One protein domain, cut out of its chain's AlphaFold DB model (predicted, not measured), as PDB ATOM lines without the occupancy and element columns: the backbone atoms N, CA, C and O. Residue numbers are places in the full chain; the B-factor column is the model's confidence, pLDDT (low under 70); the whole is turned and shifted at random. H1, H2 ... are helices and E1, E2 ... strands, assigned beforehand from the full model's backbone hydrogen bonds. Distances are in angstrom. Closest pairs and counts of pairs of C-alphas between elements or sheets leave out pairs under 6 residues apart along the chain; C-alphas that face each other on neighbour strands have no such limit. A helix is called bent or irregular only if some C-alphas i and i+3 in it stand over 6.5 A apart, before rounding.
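Overview. This is residues 21 to 187 of the 957 residues of the protein "WSD domain-containing protein" of Trypanosoma brucei brucei (strain 927/4 GUTat10.1) (UniProt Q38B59). Three long helices, H3, H5 and H8, stand side by side in a row with H5 in the middle, and the helical hairpin of H6 and H7 covers one face of that row. A small ribbon of two parallel strands, E1 and E2, packs along H3 with E1, while the short helices H1 and H2 sit at one end of H3 and H4 at the other. The printed part has 167 residues, with eight named helices and two named strands in the order E1, H1 to H8, E2, and is mostly helix. It is compact, with a radius of gyration of the C-alphas of 16.6 A, and spans 49 by 35 by 21 A.

Arrangement. E1, residues 21 to 25, and E2, residues 181 to 186, are parallel neighbours at 35 degrees, with N 23 and O 183 at 2.9 A and N 185 and O 23 at 2.8 A, within hydrogen-bond range. The C-alphas of Leu 23 and Ala 66 are the closest of E1 and H3, residues 49 to 71, at 5.8 A. H3 is the hub, touching four helices. It touches H5, residues 82 to 103, at Ala 60 and Tyr 92, whose C-alphas are 4.9 A apart, at a shallow tilt of 21 degrees, opposite ways. H5 touches H8, residues 151 to 175, at His 83 and Ala 165, with C-alphas 5.1 A apart, at a shallow tilt of 13 degrees, opposite ways. H3 and H8 are apart. H6, residues 116 to 126, touches residues 61 to 68 of H3 alone, closest at Leu 65 and Ala 118, with C-alphas 6.4 A apart. H5 and H6, a helical hairpin, only just touch, with 3 pairs of C-alphas within 8 A, the closest being Leu 86 and Leu 122 at 7.5 A. H3, H5 and H6 form an up and down bundle, each running against the one before. H6 forms a second helical hairpin with H7, residues 130 to 142, where the closest C-alphas, of Ser 116 and Ser 140, are 5.5 A apart. H7 touches H8 at a steep tilt of 49 degrees, the closest C-alphas being those of Val 132 and Val 157 at 5.9 A. H1, residues 28 to 34, touches H3 about perpendicular at 86 degrees, with the C-alphas of Ala 28 and Phe 55 closest at 4.6 A. H2, residues 41 to 45, only just touches H1, with 3 pairs of C-alphas within 8 A, the closest being Ser 29 and Phe 44 at 6.1 A. H4, residues 75 to 80, touches H3 only at the corner, at Ala 71 and Lys 78, with C-alphas 4.2 A apart. Every O i to N i+4 pair is within hydrogen-bond range in H2, H3, H4, H6, H7 and H8; H1 has 2 of 3 and H5 16 of 18.

Along the chain. E1 begins at C-alpha 21 (-35.740, 19.618, -6.237), and E2 ends at C-alpha 186 (-43.897, 22.928, -16.558). H8 is 35.9 A long from C-alpha 151 (-24.198, 6.342, -32.728), H3 32.6 A and H5 31.5 A. H5 is irregular, but only just: C-alphas 98 and 101 are 6.8 A apart.

Size, cuts and confidence. The C-alphas farthest apart, of Thr 107 and Gly 176, are 52.1 A apart. The printed part has no cut; the link from H5 to H6, residues 104 to 115, is long. E1, the eight helices and E2 make a strand-helix-strand unit, two parallel neighbour strands with helices between them in the chain. The mean pLDDT of the printed part is 85.6, and residues 36 to 39, 104 to 111 and 186 to 187 are under 70.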
ATOM      1  N   ALA A  21     -35.888  18.382  -5.482       85.58
ATOM      2  CA  ALA A  21     -35.740  19.618  -6.237       85.58
ATOM      3  C   ALA A  21     -36.817  19.738  -7.329       85.58
ATOM      4  O   ALA A  21     -37.254  18.750  -7.934       85.58
ATOM      5  N   VAL A  22     -37.255  20.972  -7.592       86.60
ATOM      6  CA  VAL A  22     -38.233  21.285  -8.640       86.60
ATOM      7  C   VAL A  22     -37.514  21.910  -9.831       86.60
ATOM      8  O   VAL A  22     -37.046  23.046  -9.753       86.60
ATOM      9  N   LEU A  23     -37.447  21.173 -10.939       89.05
ATOM     10  CA  LEU A  23     -36.860  21.658 -12.187       89.05
ATOM     11  C   LEU A  23     -37.904  22.454 -12.968       89.05
ATOM     12  O   LEU A  23     -38.966  21.925 -13.293       89.05
ATOM     13  N   LYS A  24     -37.600  23.712 -13.298       86.61
ATOM     14  CA  LYS A  24     -38.420  24.522 -14.208       86.61
ATOM     15  C   LYS A  24     -38.047  24.159 -15.641       86.61
ATOM     16  O   LYS A  24     -36.993  24.562 -16.115       86.61
ATOM     17  N   THR A  25     -38.884  23.370 -16.308       88.50
ATOM     18  CA  THR A  25     -38.620  22.888 -17.675       88.50
ATOM     19  C   THR A  25     -39.875  23.004 -18.542       88.50
ATOM     20  O   THR A  25     -40.912  23.505 -18.096       88.50
ATOM     21  N   ARG A  26     -39.783  22.568 -19.801       85.46
ATOM     22  CA  ARG A  26     -40.886  22.524 -20.771       85.46
ATOM     23  C   ARG A  26     -40.936  21.139 -21.410       85.46
ATOM     24  O   ARG A  26     -39.895  20.506 -21.579       85.46
ATOM     25  N   THR A  27     -42.125  20.648 -21.749       88.25
ATOM     26  CA  THR A  27     -42.265  19.418 -22.552       88.25
ATOM     27  C   THR A  27     -42.024  19.701 -24.035       88.25
ATOM     28  O   THR A  27     -42.180  20.833 -24.485       88.25
ATOM     29  N   ALA A  28     -41.730  18.664 -24.823       89.48
ATOM     30  CA  ALA A  28     -41.621  18.767 -26.283       89.48
ATOM     31  C   ALA A  28     -42.866  19.434 -26.913       89.48
ATOM     32  O   ALA A  28     -42.765  20.370 -27.698       89.48
ATOM     33  N   SER A  29     -44.055  19.039 -26.446       85.24
ATOM     34  CA  SER A  29     -45.350  19.614 -26.832       85.24
ATOM     35  C   SER A  29     -45.604  21.052 -26.345       85.24
ATOM     36  O   SER A  29     -46.551  21.687 -26.807       85.24
ATOM     37  N   GLN A  30     -44.798  21.576 -25.416       86.68
ATOM     38  CA  GLN A  30     -44.811  22.988 -25.012       86.68
ATOM     39  C   GLN A  30     -43.830  23.811 -25.849       86.68
ATOM     40  O   GLN A  30     -44.214  24.874 -26.320       86.68
ATOM     41  N   LEU A  31     -42.626  23.293 -26.115       86.35
ATOM     42  CA  LEU A  31     -41.667  23.927 -27.031       86.35
ATOM     43  C   LEU A  31     -42.259  24.083 -28.441       86.35
ATOM     44  O   LEU A  31     -42.183  25.159 -29.027       86.35
ATOM     45  N   TYR A  32     -42.956  23.056 -28.938       85.45
ATOM     46  CA  TYR A  32     -43.694  23.111 -30.206       85.45
ATOM     47  C   TYR A  32     -44.734  24.246 -30.252       85.45
ATOM     48  O   TYR A  32     -44.829  24.958 -31.253       85.45
ATOM     49  N   LYS A  33     -45.485  24.458 -29.163       83.79
ATOM     50  CA  LYS A  33     -46.463  25.557 -29.042       83.79
ATOM     51  C   LYS A  33     -45.806  26.934 -28.962       83.79
ATOM     52  O   LYS A  33     -46.337  27.900 -29.496       83.79
ATOM     53  N   GLU A  34     -44.665  27.031 -28.289       79.11
ATOM     54  CA  GLU A  34     -43.905  28.281 -28.185       79.11
ATOM     55  C   GLU A  34     -43.244  28.681 -29.511       79.11
ATOM     56  O   GLU A  34     -43.075  29.870 -29.757       79.11
ATOM     57  N   GLY A  35     -43.001  27.728 -30.418       70.75
ATOM     58  CA  GLY A  35     -42.657  27.980 -31.825       70.75
ATOM     59  C   GLY A  35     -43.789  28.583 -32.679       70.75
ATOM     60  O   GLY A  35     -43.731  28.503 -33.901       70.75
ATOM     61  N   GLY A  36     -44.839  29.140 -32.066       63.21
ATOM     62  CA  GLY A  36     -45.956  29.807 -32.748       63.21
ATOM     63  C   GLY A  36     -47.025  28.874 -33.327       63.21
ATOM     64  O   GLY A  36     -47.997  29.353 -33.909       63.21
ATOM     65  N   SER A  37     -46.892  27.552 -33.167       63.43
ATOM     66  CA  SER A  37     -47.888  26.606 -33.675       63.43
ATOM     67  C   SER A  37     -49.187  26.662 -32.856       63.43
ATOM     68  O   SER A  37     -49.186  26.594 -31.624       63.43
ATOM     69  N   VAL A  38     -50.336  26.733 -33.538       57.93
ATOM     70  CA  VAL A  38     -51.679  26.805 -32.916       57.93
ATOM     71  C   VAL A  38     -52.153  25.409 -32.450       57.93
ATOM     72  O   VAL A  38     -53.311  25.021 -32.589       57.93
ATOM     73  N   GLY A  39     -51.217  24.596 -31.959       59.30
ATOM     74  CA  GLY A  39     -51.345  23.147 -31.924       59.30
ATOM     75  C   GLY A  39     -52.020  22.572 -30.677       59.30
ATOM     76  O   GLY A  39     -51.641  22.856 -29.541       59.30
ATOM     77  N   THR A  40     -52.969  21.655 -30.862       70.73
ATOM     78  CA  THR A  40     -53.364  20.704 -29.807       70.73
ATOM     79  C   THR A  40     -52.302  19.606 -29.653       70.73
ATOM     80  O   THR A  40     -51.426  19.445 -30.504       70.73
ATOM     81  N   MET A  41     -52.365  18.795 -28.591       76.97
ATOM     82  CA  MET A  41     -51.420  17.675 -28.439       76.97
ATOM     83  C   MET A  41     -51.553  16.632 -29.568       76.97
ATOM     84  O   MET A  41     -50.566  15.995 -29.913       76.97
ATOM     85  N   ALA A  42     -52.723  16.540 -30.213       78.07
ATOM     86  CA  ALA A  42     -52.904  15.750 -31.431       78.07
ATOM     87  C   ALA A  42     -52.034  16.264 -32.594       78.07
ATOM     88  O   ALA A  42     -51.382  15.461 -33.247       78.07
ATOM     89  N   SER A  43     -51.949  17.586 -32.803       80.54
ATOM     90  CA  SER A  43     -51.109  18.156 -33.873       80.54
ATOM     91  C   SER A  43     -49.604  17.964 -33.650       80.54
ATOM     92  O   SER A  43     -48.873  17.745 -34.608       80.54
ATOM     93  N   PHE A  44     -49.146  17.956 -32.389       85.30
ATOM     94  CA  PHE A  44     -47.770  17.564 -32.055       85.30
ATOM     95  C   PHE A  44     -47.520  16.087 -32.396       85.30
ATOM     96  O   PHE A  44     -46.519  15.753 -33.024       85.30
ATOM     97  N   ASN A  45     -48.463  15.209 -32.038       84.71
ATOM     98  CA  ASN A  45     -48.388  13.779 -32.335       84.71
ATOM     99  C   ASN A  45     -48.536  13.458 -33.840       84.71
ATOM    100  O   ASN A  45     -48.170  12.356 -34.245       84.71
ATOM    101  N   SER A  46     -49.051  14.382 -34.662       81.60
ATOM    102  CA  SER A  46     -49.154  14.235 -36.123       81.60
ATOM    103  C   SER A  46     -47.991  14.856 -36.906       81.60
ATOM    104  O   SER A  46     -47.992  14.781 -38.133       81.60
ATOM    105  N   LEU A  47     -47.010  15.477 -36.240       81.91
ATOM    106  CA  LEU A  47     -45.771  15.903 -36.901       81.91
ATOM    107  C   LEU A  47     -44.991  14.679 -37.417       81.91
ATOM    108  O   LEU A  47     -45.063  13.613 -36.795       81.91
ATOM    109  N   PRO A  48     -44.167  14.815 -38.472       82.61
ATOM    110  CA  PRO A  48     -43.175  13.807 -38.830       82.61
ATOM    111  C   PRO A  48     -42.332  13.377 -37.619       82.61
ATOM    112  O   PRO A  48     -41.917  14.207 -36.811       82.61
ATOM    113  N   GLN A  49     -42.027  12.080 -37.505       84.60
ATOM    114  CA  GLN A  49     -41.290  11.514 -36.361       84.60
ATOM    115  C   GLN A  49     -39.972  12.256 -36.064       84.60
ATOM    116  O   GLN A  49     -39.606  12.428 -34.905       84.60
ATOM    117  N   VAL A  50     -39.287  12.734 -37.110       84.17
ATOM    118  CA  VAL A  50     -38.040  13.508 -37.003       84.17
ATOM    119  C   VAL A  50     -38.266  14.841 -36.282       84.17
ATOM    120  O   VAL A  50     -37.506  15.188 -35.386       84.17
ATOM    121  N   GLU A  51     -39.346  15.556 -36.603       84.26
ATOM    122  CA  GLU A  51     -39.706  16.820 -35.951       84.26
ATOM    123  C   GLU A  51     -40.118  16.605 -34.491       84.26
ATOM    124  O   GLU A  51     -39.686  17.350 -33.610       84.26
ATOM    125  N   GLN A  52     -40.868  15.535 -34.197       87.70
ATOM    126  CA  GLN A  52     -41.182  15.165 -32.811       87.70
ATOM    127  C   GLN A  52     -39.913  14.885 -31.992       87.70
ATOM    128  O   GLN A  52     -39.820  15.314 -30.840       87.70
ATOM    129  N   LEU A  53     -38.927  14.191 -32.578       88.25
ATOM    130  CA  LEU A  53     -37.640  13.901 -31.938       88.25
ATOM    131  C   LEU A  53     -36.822  15.175 -31.671       88.25
ATOM    132  O   LEU A  53     -36.246  15.290 -30.592       88.25
ATOM    133  N   LEU A  54     -36.829  16.172 -32.565       88.89
ATOM    134  CA  LEU A  54     -36.158  17.461 -32.320       88.89
ATOM    135  C   LEU A  54     -36.686  18.147 -31.051       88.89
ATOM    136  O   LEU A  54     -35.905  18.516 -30.170       88.89
ATOM    137  N   PHE A  55     -38.011  18.256 -30.909       89.37
ATOM    138  CA  PHE A  55     -38.623  18.842 -29.712       89.37
ATOM    139  C   PHE A  55     -38.399  17.993 -28.449       89.37
ATOM    140  O   PHE A  55     -38.340  18.546 -27.347       89.37
ATOM    141  N   LYS A  56     -38.246  16.666 -28.574       92.26
ATOM    142  CA  LYS A  56     -37.859  15.789 -27.455       92.26
ATOM    143  C   LYS A  56     -36.417  16.021 -27.010       92.26
ATOM    144  O   LYS A  56     -36.211  16.231 -25.816       92.26
ATOM    145  N   VAL A  57     -35.452  16.068 -27.933       91.81
ATOM    146  CA  VAL A  57     -34.044  16.370 -27.613       91.81
ATOM    147  C   VAL A  57     -33.937  17.726 -26.913       91.81
ATOM    148  O   VAL A  57     -33.333  17.807 -25.846       91.81
ATOM    149  N   GLN A  58     -34.599  18.769 -27.428       90.77
ATOM    150  CA  GLN A  58     -34.618  20.094 -26.789       90.77
ATOM    151  C   GLN A  58     -35.258  20.072 -25.386       90.77
ATOM    152  O   GLN A  58     -34.750  20.706 -24.460       90.77
ATOM    153  N   ALA A  59     -36.348  19.323 -25.182       92.29
ATOM    154  CA  ALA A  59     -36.985  19.187 -23.867       92.29
ATOM    155  C   ALA A  59     -36.135  18.375 -22.866       92.29
ATOM    156  O   ALA A  59     -36.165  18.641 -21.655       92.29
ATOM    157  N   ALA A  60     -35.367  17.398 -23.354       93.97
ATOM    158  CA  ALA A  60     -34.394  16.656 -22.564       93.97
ATOM    159  C   ALA A  60     -33.191  17.541 -22.196       93.97
ATOM    160  O   ALA A  60     -32.826  17.585 -21.022       93.97
ATOM    161  N   GLU A  61     -32.665  18.335 -23.133       93.65
ATOM    162  CA  GLU A  61     -31.591  19.307 -22.888       93.65
ATOM    163  C   GLU A  61     -31.987  20.345 -21.835       93.65
ATOM    164  O   GLU A  61     -31.296  20.515 -20.832       93.65
ATOM    165  N   MET A  62     -33.157  20.968 -22.001       92.66
ATOM    166  CA  MET A  62     -33.747  21.897 -21.029       92.66
ATOM    167  C   MET A  62     -33.931  21.254 -19.646       92.66
ATOM    168  O   MET A  62     -33.882  21.945 -18.631       92.66
ATOM    169  N   THR A  63     -34.141  19.933 -19.582       93.46
ATOM    170  CA  THR A  63     -34.189  19.203 -18.307       93.46
ATOM    171  C   THR A  63     -32.790  18.976 -17.727       93.46
ATOM    172  O   THR A  63     -32.609  19.164 -16.525       93.46
ATOM    173  N   LEU A  64     -31.807  18.593 -18.546       94.99
ATOM    174  CA  LEU A  64     -30.421  18.375 -18.123       94.99
ATOM    175  C   LEU A  64     -29.771  19.674 -17.626       94.99
ATOM    176  O   LEU A  64     -29.185  19.680 -16.548       94.99
ATOM    177  N   LEU A  65     -29.928  20.779 -18.358       94.47
ATOM    178  CA  LEU A  65     -29.435  22.096 -17.946       94.47
ATOM    179  C   LEU A  65     -30.041  22.515 -16.601       94.47
ATOM    180  O   LEU A  65     -29.302  22.838 -15.680       94.47
ATOM    181  N   ALA A  66     -31.363  22.391 -16.433       93.05
ATOM    182  CA  ALA A  66     -32.015  22.692 -15.159       93.05
ATOM    183  C   ALA A  66     -31.544  21.784 -14.000       93.05
ATOM    184  O   ALA A  66     -31.542  22.225 -12.851       93.05
ATOM    185  N   ALA A  67     -31.158  20.533 -14.278       93.73
ATOM    186  CA  ALA A  67     -30.597  19.609 -13.290       93.73
ATOM    187  C   ALA A  67     -29.161  19.993 -12.883       93.73
ATOM    188  O   ALA A  67     -28.861  20.052 -11.689       93.73
ATOM    189  N   LEU A  68     -28.305  20.330 -13.855       94.43
ATOM    190  CA  LEU A  68     -26.958  20.871 -13.623       94.43
ATOM    191  C   LEU A  68     -27.025  22.180 -12.818       94.43
ATOM    192  O   LEU A  68     -26.340  22.318 -11.809       94.43
ATOM    193  N   ASP A  69     -27.950  23.080 -13.167       93.24
ATOM    194  CA  ASP A  69     -28.223  24.339 -12.459       93.24
ATOM    195  C   ASP A  69     -28.771  24.149 -11.023       93.24
ATOM    196  O   ASP A  69     -28.981  25.137 -10.312       93.24
ATOM    197  N   VAL A  70     -29.042  22.913 -10.581       91.30
ATOM    198  CA  VAL A  70     -29.254  22.554  -9.165       91.30
ATOM    199  C   VAL A  70     -27.989  21.927  -8.582       91.30
ATOM    200  O   VAL A  70     -27.504  22.407  -7.561       91.30
ATOM    201  N   ALA A  71     -27.426  20.912  -9.244       91.10
ATOM    202  CA  ALA A  71     -26.238  20.190  -8.784       91.10
ATOM    203  C   ALA A  71     -24.989  21.078  -8.603       91.10
ATOM    204  O   ALA A  71     -24.137  20.773  -7.774       91.10
ATOM    205  N   GLU A  72     -24.870  22.180  -9.345       91.95
ATOM    206  CA  GLU A  72     -23.739  23.117  -9.260       91.95
ATOM    207  C   GLU A  72     -23.842  24.132  -8.109       91.95
ATOM    208  O   GLU A  72     -22.862  24.815  -7.814       91.95
ATOM    209  N   ARG A  73     -24.997  24.250  -7.434       90.00
ATOM    210  CA  ARG A  73     -25.224  25.291  -6.408       90.00
ATOM    211  C   ARG A  73     -24.392  25.098  -5.152       90.00
ATOM    212  O   ARG A  73     -23.978  26.076  -4.532       90.00
ATOM    213  N   SER A  74     -24.187  23.847  -4.759       88.10
ATOM    214  CA  SER A  74     -23.419  23.482  -3.578       88.10
ATOM    215  C   SER A  74     -22.817  22.081  -3.746       88.10
ATOM    216  O   SER A  74     -23.355  21.255  -4.491       88.10
ATOM    217  N   PRO A  75     -21.709  21.759  -3.051       87.84
ATOM    218  CA  PRO A  75     -21.177  20.395  -3.039       87.84
ATOM    219  C   PRO A  75     -22.151  19.388  -2.399       87.84
ATOM    220  O   PRO A  75     -22.051  18.193  -2.672       87.84
ATOM    221  N   GLU A  76     -23.106  19.861  -1.593       87.59
ATOM    222  CA  GLU A  76     -24.177  19.053  -1.007       87.59
ATOM    223  C   GLU A  76     -25.255  18.726  -2.050       87.59
ATOM    224  O   GLU A  76     -25.572  17.555  -2.229       87.59
ATOM    225  N   ASP A  77     -25.730  19.702  -2.834       89.79
ATOM    226  CA  ASP A  77     -26.645  19.470  -3.966       89.79
ATOM    227  C   ASP A  77     -26.019  18.523  -5.000       89.79
ATOM    228  O   ASP A  77     -26.677  17.592  -5.471       89.79
ATOM    229  N   LYS A  78     -24.724  18.706  -5.301       90.84
ATOM    230  CA  LYS A  78     -23.945  17.801  -6.157       90.84
ATOM    231  C   LYS A  78     -23.989  16.359  -5.650       90.84
ATOM    232  O   LYS A  78     -24.122  15.446  -6.472       90.84
ATOM    233  N   LYS A  79     -23.860  16.160  -4.330       89.59
ATOM    234  CA  LYS A  79     -23.893  14.848  -3.665       89.59
ATOM    235  C   LYS A  79     -25.310  14.265  -3.619       89.59
ATOM    236  O   LYS A  79     -25.510  13.099  -3.938       89.59
ATOM    237  N   ILE A  80     -26.306  15.074  -3.281       89.89
ATOM    238  CA  ILE A  80     -27.695  14.639  -3.114       89.89
ATOM    239  C   ILE A  80     -28.328  14.301  -4.471       89.89
ATOM    240  O   ILE A  80     -28.880  13.215  -4.640       89.89
ATOM    241  N   PHE A  81     -28.228  15.192  -5.460       92.41
ATOM    242  CA  PHE A  81     -28.929  15.069  -6.745       92.41
ATOM    243  C   PHE A  81     -28.092  14.434  -7.870       92.41
ATOM    244  O   PHE A  81     -28.563  14.354  -9.006       92.41
ATOM    245  N   GLY A  82     -26.871  13.960  -7.596       91.89
ATOM    246  CA  GLY A  82     -25.957  13.486  -8.643       91.89
ATOM    247  C   GLY A  82     -26.480  12.309  -9.464       91.89
ATOM    248  O   GLY A  82     -26.506  12.400 -10.689       91.89
ATOM    249  N   HIS A  83     -27.008  11.258  -8.822       92.22
ATOM    250  CA  HIS A  83     -27.630  10.128  -9.533       92.22
ATOM    251  C   HIS A  83     -28.771  10.594 -10.457       92.22
ATOM    252  O   HIS A  83     -28.805  10.232 -11.631       92.22
ATOM    253  N   ALA A  84     -29.658  11.464  -9.962       92.48
ATOM    254  CA  ALA A  84     -30.765  12.000 -10.752       92.48
ATOM    255  C   ALA A  84     -30.297  12.925 -11.893       92.48
ATOM    256  O   ALA A  84     -30.949  12.980 -12.933       92.48
ATOM    257  N   THR A  85     -29.171  13.627 -11.729       94.76
ATOM    258  CA  THR A  85     -28.579  14.501 -12.760       94.76
ATOM    259  C   THR A  85     -27.967  13.675 -13.886       94.76
ATOM    260  O   THR A  85     -28.249  13.929 -15.057       94.76
ATOM    261  N   LEU A  86     -27.211  12.630 -13.534       94.13
ATOM    262  CA  LEU A  86     -26.641  11.677 -14.486       94.13
ATOM    263  C   LEU A  86     -27.747  10.981 -15.292       94.13
ATOM    264  O   LEU A  86     -27.671  10.956 -16.516       94.13
ATOM    265  N   THR A  87     -28.844  10.556 -14.658       92.80
ATOM    266  CA  THR A  87     -29.976   9.963 -15.390       92.80
ATOM    267  C   THR A  87     -30.731  10.947 -16.288       92.80
ATOM    268  O   THR A  87     -31.254  10.542 -17.325       92.80
ATOM    269  N   MET A  88     -30.738  12.257 -16.013       93.19
ATOM    270  CA  MET A  88     -31.236  13.225 -17.009       93.19
ATOM    271  C   MET A  88     -30.299  13.342 -18.227       93.19
ATOM    272  O   MET A  88     -30.784  13.591 -19.331       93.19
ATOM    273  N   ALA A  89     -28.994  13.098 -18.064       94.25
ATOM    274  CA  ALA A  89     -28.045  13.045 -19.177       94.25
ATOM    275  C   ALA A  89     -28.168  11.759 -20.009       94.25
ATOM    276  O   ALA A  89     -28.144  11.839 -21.237       94.25
ATOM    277  N   GLU A  90     -28.383  10.600 -19.371       94.01
ATOM    278  CA  GLU A  90     -28.713   9.335 -20.056       94.01
ATOM    279  C   GLU A  90     -29.905   9.527 -21.008       94.01
ATOM    280  O   GLU A  90     -29.841   9.158 -22.181       94.01
ATOM    281  N   ASN A  91     -30.971  10.181 -20.528       93.42
ATOM    282  CA  ASN A  91     -32.162  10.484 -21.326       93.42
ATOM    283  C   ASN A  91     -31.867  11.446 -22.497       93.42
ATOM    284  O   ASN A  91     -32.307  11.186 -23.616       93.42
ATOM    285  N   TYR A  92     -31.106  12.527 -22.276       95.12
ATOM    286  CA  TYR A  92     -30.719  13.470 -23.342       95.12
ATOM    287  C   TYR A  92     -29.925  12.785 -24.463       95.12
ATOM    288  O   TYR A  92     -30.259  12.925 -25.641       95.12
ATOM    289  N   LEU A  93     -28.922  11.986 -24.100       93.62
ATOM    290  CA  LEU A  93     -28.107  11.245 -25.061       93.62
ATOM    291  C   LEU A  93     -28.898  10.134 -25.768       93.62
ATOM    292  O   LEU A  93     -28.649   9.874 -26.941       93.62
ATOM    293  N   SER A  94     -29.882   9.520 -25.105       93.40
ATOM    294  CA  SER A  94     -30.752   8.499 -25.712       93.40
ATOM    295  C   SER A  94     -31.691   9.075 -26.779       93.40
ATOM    296  O   SER A  94     -31.869   8.468 -27.836       93.40
ATOM    297  N   GLU A  95     -32.245  10.272 -26.562       92.65
ATOM    298  CA  GLU A  95     -33.024  10.991 -27.587       92.65
ATOM    299  C   GLU A  95     -32.123  11.429 -28.766       92.65
ATOM    300  O   GLU A  95     -32.538  11.351 -29.923       92.65
ATOM    301  N   ILE A  96     -30.853  11.787 -28.513       91.25
ATOM    302  CA  ILE A  96     -29.857  12.042 -29.575       91.25
ATOM    303  C   ILE A  96     -29.563  10.765 -30.380       91.25
ATOM    304  O   ILE A  96     -29.643  10.787 -31.607       91.25
ATOM    305  N   ILE A  97     -29.275   9.633 -29.725       91.69
ATOM    306  CA  ILE A  97     -29.067   8.338 -30.405       91.69
ATOM    307  C   ILE A  97     -30.296   7.969 -31.248       91.69
ATOM    308  O   ILE A  97     -30.147   7.447 -32.352       91.69
ATOM    309  N   SER A  98     -31.496   8.304 -30.771       89.74
ATOM    310  CA  SER A  98     -32.756   8.049 -31.475       89.74
ATOM    311  C   SER A  98     -32.933   8.877 -32.754       89.74
ATOM    312  O   SER A  98     -33.616   8.413 -33.663       89.74
ATOM    313  N   ILE A  99     -32.324  10.067 -32.875       88.44
ATOM    314  CA  ILE A  99     -32.485  10.931 -34.061       88.44
ATOM    315  C   ILE A  99     -31.377  10.764 -35.121       88.44
ATOM    316  O   ILE A  99     -31.641  10.988 -36.306       88.44
ATOM    317  N   ILE A 100     -30.177  10.285 -34.754       86.63
ATOM    318  CA  ILE A 100     -29.066  10.016 -35.698       86.63
ATOM    319  C   ILE A 100     -29.510   9.179 -36.928       86.63
ATOM    320  O   ILE A 100     -29.206   9.587 -38.057       86.63
ATOM    321  N   PRO A 101     -30.283   8.073 -36.794       82.17
ATOM    322  CA  PRO A 101     -30.734   7.257 -37.932       82.17
ATOM    323  C   PRO A 101     -31.747   7.937 -38.864       82.17
ATOM    324  O   PRO A 101     -32.045   7.388 -39.928       82.17
ATOM    325  N   HIS A 102     -32.300   9.087 -38.462       79.78
ATOM    326  CA  HIS A 102     -33.217   9.901 -39.258       79.78
ATOM    327  C   HIS A 102     -32.485  11.071 -39.930       79.78
ATOM    328  O   HIS A 102     -32.630  11.259 -41.138       79.78
ATOM    329  N   CYS A 103     -31.649  11.811 -39.190       75.36
ATOM    330  CA  CYS A 103     -30.845  12.911 -39.738       75.36
ATOM    331  C   CYS A 103     -29.872  12.439 -40.833       75.36
ATOM    332  O   CYS A 103     -29.659  13.143 -41.810       75.36
ATOM    333  N   SER A 104     -29.336  11.221 -40.720       69.98
ATOM    334  CA  SER A 104     -28.460  10.613 -41.738       69.98
ATOM    335  C   SER A 104     -29.167  10.197 -43.044       69.98
ATOM    336  O   SER A 104     -28.496   9.767 -43.980       69.98
ATOM    337  N   ARG A 105     -30.502  10.311 -43.138       66.34
ATOM    338  CA  ARG A 105     -31.297   9.912 -44.322       66.34
ATOM    339  C   ARG A 105     -31.888  11.074 -45.123       66.34
ATOM    340  O   ARG A 105     -32.525  10.821 -46.140       66.34
ATOM    341  N   SER A 106     -31.734  12.316 -44.665       61.99
ATOM    342  CA  SER A 106     -32.282  13.498 -45.335       61.99
ATOM    343  C   SER A 106     -31.302  14.662 -45.236       61.99
ATOM    344  O   SER A 106     -30.939  15.074 -44.138       61.99
ATOM    345  N   THR A 107     -30.915  15.215 -46.386       59.98
ATOM    346  CA  THR A 107     -30.137  16.462 -46.492       59.98
ATOM    347  C   THR A 107     -30.859  17.656 -45.878       59.98
ATOM    348  O   THR A 107     -30.216  18.599 -45.422       59.98
ATOM    349  N   ASP A 108     -32.188  17.573 -45.832       59.28
ATOM    350  CA  ASP A 108     -33.094  18.657 -45.469       59.28
ATOM    351  C   ASP A 108     -33.562  18.518 -44.004       59.28
ATOM    352  O   ASP A 108     -34.449  19.238 -43.545       59.28
ATOM    353  N   ALA A 109     -32.986  17.566 -43.255       59.49
ATOM    354  CA  ALA A 109     -33.259  17.382 -41.835       59.49
ATOM    355  C   ALA A 109     -32.884  18.657 -41.042       59.49
ATOM    356  O   ALA A 109     -31.762  19.152 -41.197       59.49
ATOM    357  N   PRO A 110     -33.764  19.187 -40.168       61.73
ATOM    358  CA  PRO A 110     -33.490  20.448 -39.486       61.73
ATOM    359  C   PRO A 110     -32.231  20.403 -38.610       61.73
ATOM    360  O   PRO A 110     -31.913  19.393 -37.978       61.73
ATOM    361  N   HIS A 111     -31.520  21.530 -38.562       66.59
ATOM    362  CA  HIS A 111     -30.195  21.632 -37.955       66.59
ATOM    363  C   HIS A 111     -30.228  21.551 -36.418       66.59
ATOM    364  O   HIS A 111     -30.316  22.563 -35.719       66.59
ATOM    365  N   LEU A 112     -30.093  20.338 -35.881       74.03
ATOM    366  CA  LEU A 112     -29.886  20.094 -34.456       74.03
ATOM    367  C   LEU A 112     -28.403  20.266 -34.087       74.03
ATOM    368  O   LEU A 112     -27.556  19.488 -34.523       74.03
ATOM    369  N   SER A 113     -28.096  21.257 -33.253       76.29
ATOM    370  CA  SER A 113     -26.794  21.409 -32.589       76.29
ATOM    371  C   SER A 113     -26.811  20.714 -31.227       76.29
ATOM    372  O   SER A 113     -27.666  21.036 -30.403       76.29
ATOM    373  N   ILE A 114     -25.865  19.808 -30.951       83.53
ATOM    374  CA  ILE A 114     -25.712  19.240 -29.601       83.53
ATOM    375  C   ILE A 114     -25.060  20.268 -28.682       83.53
ATOM    376  O   ILE A 114     -24.000  20.813 -28.993       83.53
ATOM    377  N   ASN A 115     -25.643  20.462 -27.503       87.15
ATOM    378  CA  ASN A 115     -25.066  21.274 -26.447       87.15
ATOM    379  C   ASN A 115     -23.956  20.504 -25.715       87.15
ATOM    380  O   ASN A 115     -24.121  19.977 -24.612       87.15
ATOM    381  N   SER A 116     -22.791  20.451 -26.355       88.50
ATOM    382  CA  SER A 116     -21.578  19.840 -25.808       88.50
ATOM    383  C   SER A 116     -21.171  20.441 -24.457       88.50
ATOM    384  O   SER A 116     -20.646  19.716 -23.613       88.50
ATOM    385  N   SER A 117     -21.491  21.716 -24.195       90.28
ATOM    386  CA  SER A 117     -21.205  22.374 -22.913       90.28
ATOM    387  C   SER A 117     -21.963  21.746 -21.734       90.28
ATOM    388  O   SER A 117     -21.404  21.632 -20.644       90.28
ATOM    389  N   ALA A 118     -23.190  21.249 -21.942       91.93
ATOM    390  CA  ALA A 118     -23.939  20.522 -20.914       91.93
ATOM    391  C   ALA A 118     -23.251  19.194 -20.548       91.93
ATOM    392  O   ALA A 118     -23.162  18.832 -19.374       91.93
ATOM    393  N   ILE A 119     -22.700  18.499 -21.546       91.49
ATOM    394  CA  ILE A 119     -21.953  17.249 -21.354       91.49
ATOM    395  C   ILE A 119     -20.596  17.540 -20.686       91.49
ATOM    396  O   ILE A 119     -20.204  16.833 -19.760       91.49
ATOM    397  N   GLN A 120     -19.906  18.621 -21.074       92.00
ATOM    398  CA  GLN A 120     -18.681  19.077 -20.405       92.00
ATOM    399  C   GLN A 120     -18.917  19.432 -18.928       92.00
ATOM    400  O   GLN A 120     -18.134  18.999 -18.083       92.00
ATOM    401  N   ARG A 121     -19.995  20.163 -18.598       92.86
ATOM    402  CA  ARG A 121     -20.395  20.471 -17.208       92.86
ATOM    403  C   ARG A 121     -20.608  19.190 -16.398       92.86
ATOM    404  O   ARG A 121     -20.029  19.040 -15.325       92.86
ATOM    405  N   LEU A 122     -21.359  18.230 -16.942       93.07
ATOM    406  CA  LEU A 122     -21.598  16.931 -16.304       93.07
ATOM    407  C   LEU A 122     -20.291  16.166 -16.021       93.07
ATOM    408  O   LEU A 122     -20.096  15.674 -14.909       93.07
ATOM    409  N   ILE A 123     -19.384  16.102 -17.000       91.95
ATOM    410  CA  ILE A 123     -18.084  15.423 -16.876       91.95
ATOM    411  C   ILE A 123     -17.177  16.140 -15.866       91.95
ATOM    412  O   ILE A 123     -16.546  15.484 -15.042       91.95
ATOM    413  N   ALA A 124     -17.144  17.476 -15.871       90.63
ATOM    414  CA  ALA A 124     -16.386  18.266 -14.899       90.63
ATOM    415  C   ALA A 124     -16.919  18.110 -13.461       90.63
ATOM    416  O   ALA A 124     -16.161  18.238 -12.497       90.63
ATOM    417  N   LEU A 125     -18.210  17.804 -13.299       90.81
ATOM    418  CA  LEU A 125     -18.808  17.491 -12.004       90.81
ATOM    419  C   LEU A 125     -18.494  16.062 -11.550       90.81
ATOM    420  O   LEU A 125     -17.959  15.889 -10.453       90.81
ATOM    421  N   TYR A 126     -18.851  15.047 -12.333       90.46
ATOM    422  CA  TYR A 126     -18.900  13.656 -11.859       90.46
ATOM    423  C   TYR A 126     -17.720  12.785 -12.311       90.46
ATOM    424  O   TYR A 126     -17.533  11.698 -11.768       90.46
ATOM    425  N   GLY A 127     -16.896  13.277 -13.237       87.66
ATOM    426  CA  GLY A 127     -15.857  12.496 -13.900       87.66
ATOM    427  C   GLY A 127     -16.405  11.620 -15.031       87.66
ATOM    428  O   GLY A 127     -17.610  11.414 -15.166       87.66
ATOM    429  N   ALA A 128     -15.490  11.125 -15.860       86.09
ATOM    430  CA  ALA A 128     -15.728  10.168 -16.940       86.09
ATOM    431  C   ALA A 128     -14.408   9.446 -17.264       86.09
ATOM    432  O   ALA A 128     -13.359   9.805 -16.722       86.09
ATOM    433  N   SER A 129     -14.428   8.449 -18.151       88.83
ATOM    434  CA  SER A 129     -13.187   7.872 -18.687       88.83
ATOM    435  C   SER A 129     -12.463   8.851 -19.621       88.83
ATOM    436  O   SER A 129     -13.097   9.649 -20.314       88.83
ATOM    437  N   ASP A 130     -11.132   8.750 -19.697       87.70
ATOM    438  CA  ASP A 130     -10.294   9.593 -20.564       87.70
ATOM    439  C   ASP A 130     -10.767   9.619 -22.026       87.70
ATOM    440  O   ASP A 130     -10.631  10.634 -22.703       87.70
ATOM    441  N   ASP A 131     -11.321   8.518 -22.532       85.85
ATOM    442  CA  ASP A 131     -11.796   8.425 -23.915       85.85
ATOM    443  C   ASP A 131     -13.121   9.171 -24.128       85.85
ATOM    444  O   ASP A 131     -13.294   9.828 -25.154       85.85
ATOM    445  N   VAL A 132     -14.005   9.187 -23.124       88.74
ATOM    446  CA  VAL A 132     -15.203  10.040 -23.118       88.74
ATOM    447  C   VAL A 132     -14.820  11.516 -22.979       88.74
ATOM    448  O   VAL A 132     -15.383  12.357 -23.681       88.74
ATOM    449  N   VAL A 133     -13.809  11.844 -22.164       89.80
ATOM    450  CA  VAL A 133     -13.258  13.211 -22.068       89.80
ATOM    451  C   VAL A 133     -12.696  13.669 -23.421       89.80
ATOM    452  O   VAL A 133     -13.049  14.754 -23.889       89.80
ATOM    453  N   LYS A 134     -11.880  12.842 -24.094       88.62
ATOM    454  CA  LYS A 134     -11.344  13.119 -25.445       88.62
ATOM    455  C   LYS A 134     -12.462  13.291 -26.472       88.62
ATOM    456  O   LYS A 134     -12.422  14.243 -27.249       88.62
ATOM    457  N   PHE A 135     -13.461  12.407 -26.469       88.84
ATOM    458  CA  PHE A 135     -14.588  12.467 -27.399       88.84
ATOM    459  C   PHE A 135     -15.409  13.748 -27.212       88.84
ATOM    460  O   PHE A 135     -15.644  14.466 -28.181       88.84
ATOM    461  N   VAL A 136     -15.772  14.113 -25.980       88.08
ATOM    462  CA  VAL A 136     -16.557  15.333 -25.715       88.08
ATOM    463  C   VAL A 136     -15.733  16.609 -25.946       88.08
ATOM    464  O   VAL A 136     -16.275  17.607 -26.428       88.08
ATOM    465  N   ALA A 137     -14.419  16.586 -25.705       88.34
ATOM    466  CA  ALA A 137     -13.521  17.660 -26.136       88.34
ATOM    467  C   ALA A 137     -13.486  17.794 -27.671       88.34
ATOM    468  O   ALA A 137     -13.555  18.913 -28.186       88.34
ATOM    469  N   HIS A 138     -13.462  16.676 -28.406       86.88
ATOM    470  CA  HIS A 138     -13.566  16.682 -29.864       86.88
ATOM    471  C   HIS A 138     -14.915  17.248 -30.330       86.88
ATOM    472  O   HIS A 138     -14.900  18.232 -31.062       86.88
ATOM    473  N   LEU A 139     -16.055  16.743 -29.828       86.61
ATOM    474  CA  LEU A 139     -17.402  17.266 -30.128       86.61
ATOM    475  C   LEU A 139     -17.499  18.788 -29.949       86.61
ATOM    476  O   LEU A 139     -18.123  19.479 -30.749       86.61
ATOM    477  N   SER A 140     -16.872  19.312 -28.896       86.64
ATOM    478  CA  SER A 140     -16.880  20.745 -28.579       86.64
ATOM    479  C   SER A 140     -16.016  21.581 -29.529       86.64
ATOM    480  O   SER A 140     -16.251  22.779 -29.671       86.64
ATOM    481  N   THR A 141     -15.031  20.951 -30.175       86.17
ATOM    482  CA  THR A 141     -14.066  21.588 -31.084       86.17
ATOM    483  C   THR A 141     -14.510  21.500 -32.544       86.17
ATOM    484  O   THR A 141     -14.369  22.477 -33.274       86.17
ATOM    485  N   SER A 142     -15.042  20.353 -32.984       81.72
ATOM    486  CA  SER A 142     -15.524  20.150 -34.358       81.72
ATOM    487  C   SER A 142     -16.984  20.560 -34.568       81.72
ATOM    488  O   SER A 142     -17.354  20.830 -35.704       81.72
ATOM    489  N   GLN A 143     -17.790  20.639 -33.499       81.18
ATOM    490  CA  GLN A 143     -19.232  20.945 -33.535       81.18
ATOM    491  C   GLN A 143     -19.985  20.178 -34.645       81.18
ATOM    492  O   GLN A 143     -20.684  20.791 -35.456       81.18
ATOM    493  N   PRO A 144     -19.827  18.839 -34.713       76.87
ATOM    494  CA  PRO A 144     -20.341  18.039 -35.815       76.87
ATOM    495  C   PRO A 144     -21.870  18.061 -35.848       76.87
ATOM    496  O   PRO A 144     -22.541  18.101 -34.808       76.87
ATOM    497  N   ARG A 145     -22.435  17.977 -37.052       75.48
ATOM    498  CA  ARG A 145     -23.881  17.811 -37.237       75.48
ATOM    499  C   ARG A 145     -24.310  16.458 -36.685       75.48
ATOM    500  O   ARG A 145     -23.569  15.484 -36.753       75.48
ATOM    501  N   VAL A 146     -25.554  16.339 -36.226       77.23
ATOM    502  CA  VAL A 146     -26.049  15.064 -35.669       77.23
ATOM    503  C   VAL A 146     -26.042  13.915 -36.695       77.23
ATOM    504  O   VAL A 146     -25.907  12.759 -36.313       77.23
ATOM    505  N   ALA A 147     -26.084  14.210 -37.999       76.29
ATOM    506  CA  ALA A 147     -25.897  13.215 -39.062       76.29
ATOM    507  C   ALA A 147     -24.447  12.692 -39.210       76.29
ATOM    508  O   ALA A 147     -24.248  11.628 -39.788       76.29
ATOM    509  N   GLU A 148     -23.447  13.420 -38.703       80.54
ATOM    510  CA  GLU A 148     -22.012  13.087 -38.783       80.54
ATOM    511  C   GLU A 148     -21.539  12.250 -37.578       80.54
ATOM    512  O   GLU A 148     -20.401  11.782 -37.540       80.54
ATOM    513  N   LEU A 149     -22.407  12.050 -36.581       82.57
ATOM    514  CA  LEU A 149     -22.084  11.338 -35.349       82.57
ATOM    515  C   LEU A 149     -22.224   9.825 -35.501       82.57
ATOM    516  O   LEU A 149     -23.286   9.305 -35.842       82.57
ATOM    517  N   SER A 150     -21.172   9.102 -35.117       85.79
ATOM    518  CA  SER A 150     -21.266   7.668 -34.864       85.79
ATOM    519  C   SER A 150     -22.203   7.413 -33.671       85.79
ATOM    520  O   SER A 150     -21.907   7.852 -32.553       85.79
ATOM    521  N   PRO A 151     -23.310   6.662 -33.841       86.80
ATOM    522  CA  PRO A 151     -24.198   6.342 -32.728       86.80
ATOM    523  C   PRO A 151     -23.517   5.420 -31.704       86.80
ATOM    524  O   PRO A 151     -23.901   5.428 -30.535       86.80
ATOM    525  N   ARG A 152     -22.477   4.664 -32.096       88.63
ATOM    526  CA  ARG A 152     -21.681   3.829 -31.175       88.63
ATOM    527  C   ARG A 152     -20.910   4.676 -30.166       88.63
ATOM    528  O   ARG A 152     -20.855   4.327 -28.989       88.63
ATOM    529  N   ASP A 153     -20.363   5.800 -30.610       88.58
ATOM    530  CA  ASP A 153     -19.533   6.676 -29.787       88.58
ATOM    531  C   ASP A 153     -20.413   7.377 -28.743       88.58
ATOM    532  O   ASP A 153     -20.121   7.330 -27.549       88.58
ATOM    533  N   VAL A 154     -21.574   7.901 -29.161       90.01
ATOM    534  CA  VAL A 154     -22.581   8.469 -28.244       90.01
ATOM    535  C   VAL A 154     -23.100   7.406 -27.263       90.01
ATOM    536  O   VAL A 154     -23.197   7.677 -26.067       90.01
ATOM    537  N   THR A 155     -23.340   6.171 -27.719       91.47
ATOM    538  CA  THR A 155     -23.713   5.039 -26.842       91.47
ATOM    539  C   THR A 155     -22.609   4.704 -25.827       91.47
ATOM    540  O   THR A 155     -22.898   4.334 -24.691       91.47
ATOM    541  N   THR A 156     -21.336   4.890 -26.185       89.89
ATOM    542  CA  THR A 156     -20.193   4.674 -25.280       89.89
ATOM    543  C   THR A 156     -20.140   5.745 -24.179       89.89
ATOM    544  O   THR A 156     -19.851   5.423 -23.025       89.89
ATOM    545  N   VAL A 157     -20.510   6.995 -24.491       91.78
ATOM    546  CA  VAL A 157     -20.721   8.052 -23.481       91.78
ATOM    547  C   VAL A 157     -21.882   7.694 -22.548       91.78
ATOM    548  O   VAL A 157     -21.734   7.841 -21.335       91.78
ATOM    549  N   VAL A 158     -23.000   7.170 -23.075       93.44
ATOM    550  CA  VAL A 158     -24.137   6.707 -22.251       93.44
ATOM    551  C   VAL A 158     -23.693   5.626 -21.268       93.44
ATOM    552  O   VAL A 158     -23.856   5.824 -20.069       93.44
ATOM    553  N   TYR A 159     -23.057   4.543 -21.729       91.69
ATOM    554  CA  TYR A 159     -22.591   3.472 -20.837       91.69
ATOM    555  C   TYR A 159     -21.632   3.972 -19.746       91.69
ATOM    556  O   TYR A 159     -21.709   3.513 -18.606       91.69
ATOM    557  N   ASN A 160     -20.750   4.927 -20.058       92.35
ATOM    558  CA  ASN A 160     -19.849   5.493 -19.055       92.35
ATOM    559  C   ASN A 160     -20.600   6.338 -18.011       92.35
ATOM    560  O   ASN A 160     -20.338   6.195 -16.819       92.35
ATOM    561  N   ILE A 161     -21.577   7.146 -18.436       92.64
ATOM    562  CA  ILE A 161     -22.457   7.903 -17.532       92.64
ATOM    563  C   ILE A 161     -23.302   6.958 -16.668       92.64
ATOM    564  O   ILE A 161     -23.430   7.214 -15.472       92.64
ATOM    565  N   SER A 162     -23.813   5.854 -17.218       92.79
ATOM    566  CA  SER A 162     -24.570   4.846 -16.465       92.79
ATOM    567  C   SER A 162     -23.729   4.148 -15.399       92.79
ATOM    568  O   SER A 162     -24.194   3.977 -14.272       92.79
ATOM    569  N   GLU A 163     -22.471   3.809 -15.693       91.68
ATOM    570  CA  GLU A 163     -21.559   3.267 -14.679       91.68
ATOM    571  C   GLU A 163     -21.238   4.295 -13.586       91.68
ATOM    572  O   GLU A 163     -21.294   3.959 -12.401       91.68
ATOM    573  N   VAL A 164     -21.004   5.564 -13.940       91.90
ATOM    574  CA  VAL A 164     -20.842   6.642 -12.946       91.90
ATOM    575  C   VAL A 164     -22.123   6.815 -12.116       91.90
ATOM    576  O   VAL A 164     -22.044   6.914 -10.894       91.90
ATOM    577  N   ALA A 165     -23.312   6.759 -12.725       91.99
ATOM    578  CA  ALA A 165     -24.601   6.845 -12.034       91.99
ATOM    579  C   ALA A 165     -24.843   5.661 -11.083       91.99
ATOM    580  O   ALA A 165     -25.360   5.856  -9.977       91.99
ATOM    581  N   ARG A 166     -24.438   4.449 -11.484       91.23
ATOM    582  CA  ARG A 166     -24.508   3.223 -10.679       91.23
ATOM    583  C   ARG A 166     -23.562   3.294  -9.481       91.23
ATOM    584  O   ARG A 166     -24.005   3.070  -8.355       91.23
ATOM    585  N   LEU A 167     -22.299   3.662  -9.705       90.06
ATOM    586  CA  LEU A 167     -21.293   3.854  -8.652       90.06
ATOM    587  C   LEU A 167     -21.697   4.967  -7.676       90.06
ATOM    588  O   LEU A 167     -21.539   4.814  -6.467       90.06
ATOM    589  N   PHE A 168     -22.284   6.054  -8.172       88.55
ATOM    590  CA  PHE A 168     -22.776   7.153  -7.344       88.55
ATOM    591  C   PHE A 168     -23.949   6.718  -6.452       88.55
ATOM    592  O   PHE A 168     -23.942   6.964  -5.245       88.55
ATOM    593  N   LYS A 169     -24.934   6.008  -7.018       89.09
ATOM    594  CA  LYS A 169     -26.061   5.424  -6.268       89.09
ATOM    595  C   LYS A 169     -25.586   4.423  -5.211       89.09
ATOM    596  O   LYS A 169     -26.115   4.409  -4.100       89.09
ATOM    597  N   GLN A 170     -24.581   3.614  -5.548       89.11
ATOM    598  CA  GLN A 170     -23.934   2.685  -4.625       89.11
ATOM    599  C   GLN A 170     -23.224   3.432  -3.485       89.11
ATOM    600  O   GLN A 170     -23.496   3.141  -2.326       89.11
ATOM    601  N   SER A 171     -22.411   4.449  -3.785       88.52
ATOM    602  CA  SER A 171     -21.703   5.252  -2.778       88.52
ATOM    603  C   SER A 171     -22.658   5.986  -1.826       88.52
ATOM    604  O   SER A 171     -22.436   5.997  -0.614       88.52
ATOM    605  N   MET A 172     -23.773   6.524  -2.337       86.98
ATOM    606  CA  MET A 172     -24.828   7.103  -1.496       86.98
ATOM    607  C   MET A 172     -25.422   6.051  -0.548       86.98
ATOM    608  O   MET A 172     -25.427   6.266   0.666       86.98
ATOM    609  N   LYS A 173     -25.802   4.873  -1.069       86.79
ATOM    610  CA  LYS A 173     -26.307   3.741  -0.270       86.79
ATOM    611  C   LYS A 173     -25.306   3.286   0.804       86.79
ATOM    612  O   LYS A 173     -25.710   3.052   1.937       86.79
ATOM    613  N   GLU A 174     -24.020   3.200   0.469       83.33
ATOM    614  CA  GLU A 174     -22.936   2.835   1.395       83.33
ATOM    615  C   GLU A 174     -22.698   3.900   2.480       83.33
ATOM    616  O   GLU A 174     -22.341   3.557   3.605       83.33
ATOM    617  N   SER A 175     -22.947   5.180   2.181       84.83
ATOM    618  CA  SER A 175     -22.892   6.271   3.168       84.83
ATOM    619  C   SER A 175     -24.143   6.396   4.053       84.83
ATOM    620  O   SER A 175     -24.127   7.148   5.024       84.83
ATOM    621  N   GLY A 176     -25.224   5.672   3.735       77.32
ATOM    622  CA  GLY A 176     -26.522   5.780   4.413       77.32
ATOM    623  C   GLY A 176     -27.358   7.004   4.011       77.32
ATOM    624  O   GLY A 176     -28.445   7.206   4.551       77.32
ATOM    625  N   GLU A 177     -26.887   7.812   3.059       82.36
ATOM    626  CA  GLU A 177     -27.589   8.997   2.560       82.36
ATOM    627  C   GLU A 177     -28.501   8.654   1.373       82.36
ATOM    628  O   GLU A 177     -28.168   7.853   0.498       82.36
ATOM    629  N   GLN A 178     -29.674   9.287   1.313       81.97
ATOM    630  CA  GLN A 178     -30.635   9.055   0.236       81.97
ATOM    631  C   GLN A 178     -30.335   9.936  -0.986       81.97
ATOM    632  O   GLN A 178     -30.114  11.139  -0.862       81.97
ATOM    633  N   CYS A 179     -30.391   9.345  -2.183       84.85
ATOM    634  CA  CYS A 179     -30.350  10.100  -3.438       84.85
ATOM    635  C   CYS A 179     -31.597  10.988  -3.566       84.85
ATOM    636  O   CYS A 179     -32.724  10.506  -3.437       84.85
ATOM    637  N   GLY A 180     -31.398  12.267  -3.870       85.07
ATOM    638  CA  GLY A 180     -32.477  13.207  -4.138       85.07
ATOM    639  C   GLY A 180     -33.130  12.999  -5.501       85.07
ATOM    640  O   GLY A 180     -32.527  12.470  -6.436       85.07
ATOM    641  N   VAL A 181     -34.382  13.441  -5.615       88.48
ATOM    642  CA  VAL A 181     -35.218  13.260  -6.809       88.48
ATOM    643  C   VAL A 181     -35.629  14.594  -7.427       88.48
ATOM    644  O   VAL A 181     -36.042  15.532  -6.742       88.48
ATOM    645  N   PHE A 182     -35.559  14.672  -8.754       89.98
ATOM    646  CA  PHE A 182     -36.074  15.809  -9.508       89.98
ATOM    647  C   PHE A 182     -37.550  15.630  -9.843       89.98
ATOM    648  O   PHE A 182     -37.979  14.564 -10.280       89.98
ATOM    649  N   THR A 183     -38.327  16.707  -9.731       84.46
ATOM    650  CA  THR A 183     -39.694  16.753 -10.265       84.46
ATOM    651  C   THR A 183     -39.886  17.970 -11.158       84.46
ATOM    652  O   THR A 183     -39.459  19.071 -10.819       84.46
ATOM    653  N   LYS A 184     -40.482  17.762 -12.335       84.01
ATOM    654  CA  LYS A 184     -40.577  18.784 -13.384       84.01
ATOM    655  C   LYS A 184     -41.800  19.675 -13.145       84.01
ATOM    656  O   LYS A 184     -42.917  19.175 -13.044       84.01
ATOM    657  N   SER A 185     -41.592  20.986 -13.070       77.73
ATOM    658  CA  SER A 185     -42.643  22.005 -13.075       77.73
ATOM    659  C   SER A 185     -42.664  22.678 -14.443       77.73
ATOM    660  O   SER A 185     -41.750  23.421 -14.811       77.73
ATOM    661  N   THR A 186     -43.706  22.383 -15.216       65.99
ATOM    662  CA  THR A 186     -43.897  22.928 -16.558       65.99
ATOM    663  C   THR A 186     -44.385  24.370 -16.469       65.99
ATOM    664  O   THR A 186     -45.523  24.645 -16.087       65.99
ATOM    665  N   THR A 187     -43.500  25.319 -16.773       54.74
ATOM    666  CA  THR A 187     -43.756  26.731 -16.458       54.74
ATOM    667  C   THR A 187     -44.375  27.465 -17.648       54.74
ATOM    668  O   THR A 187     -43.678  27.845 -18.584       54.74
TER     669      THR A 187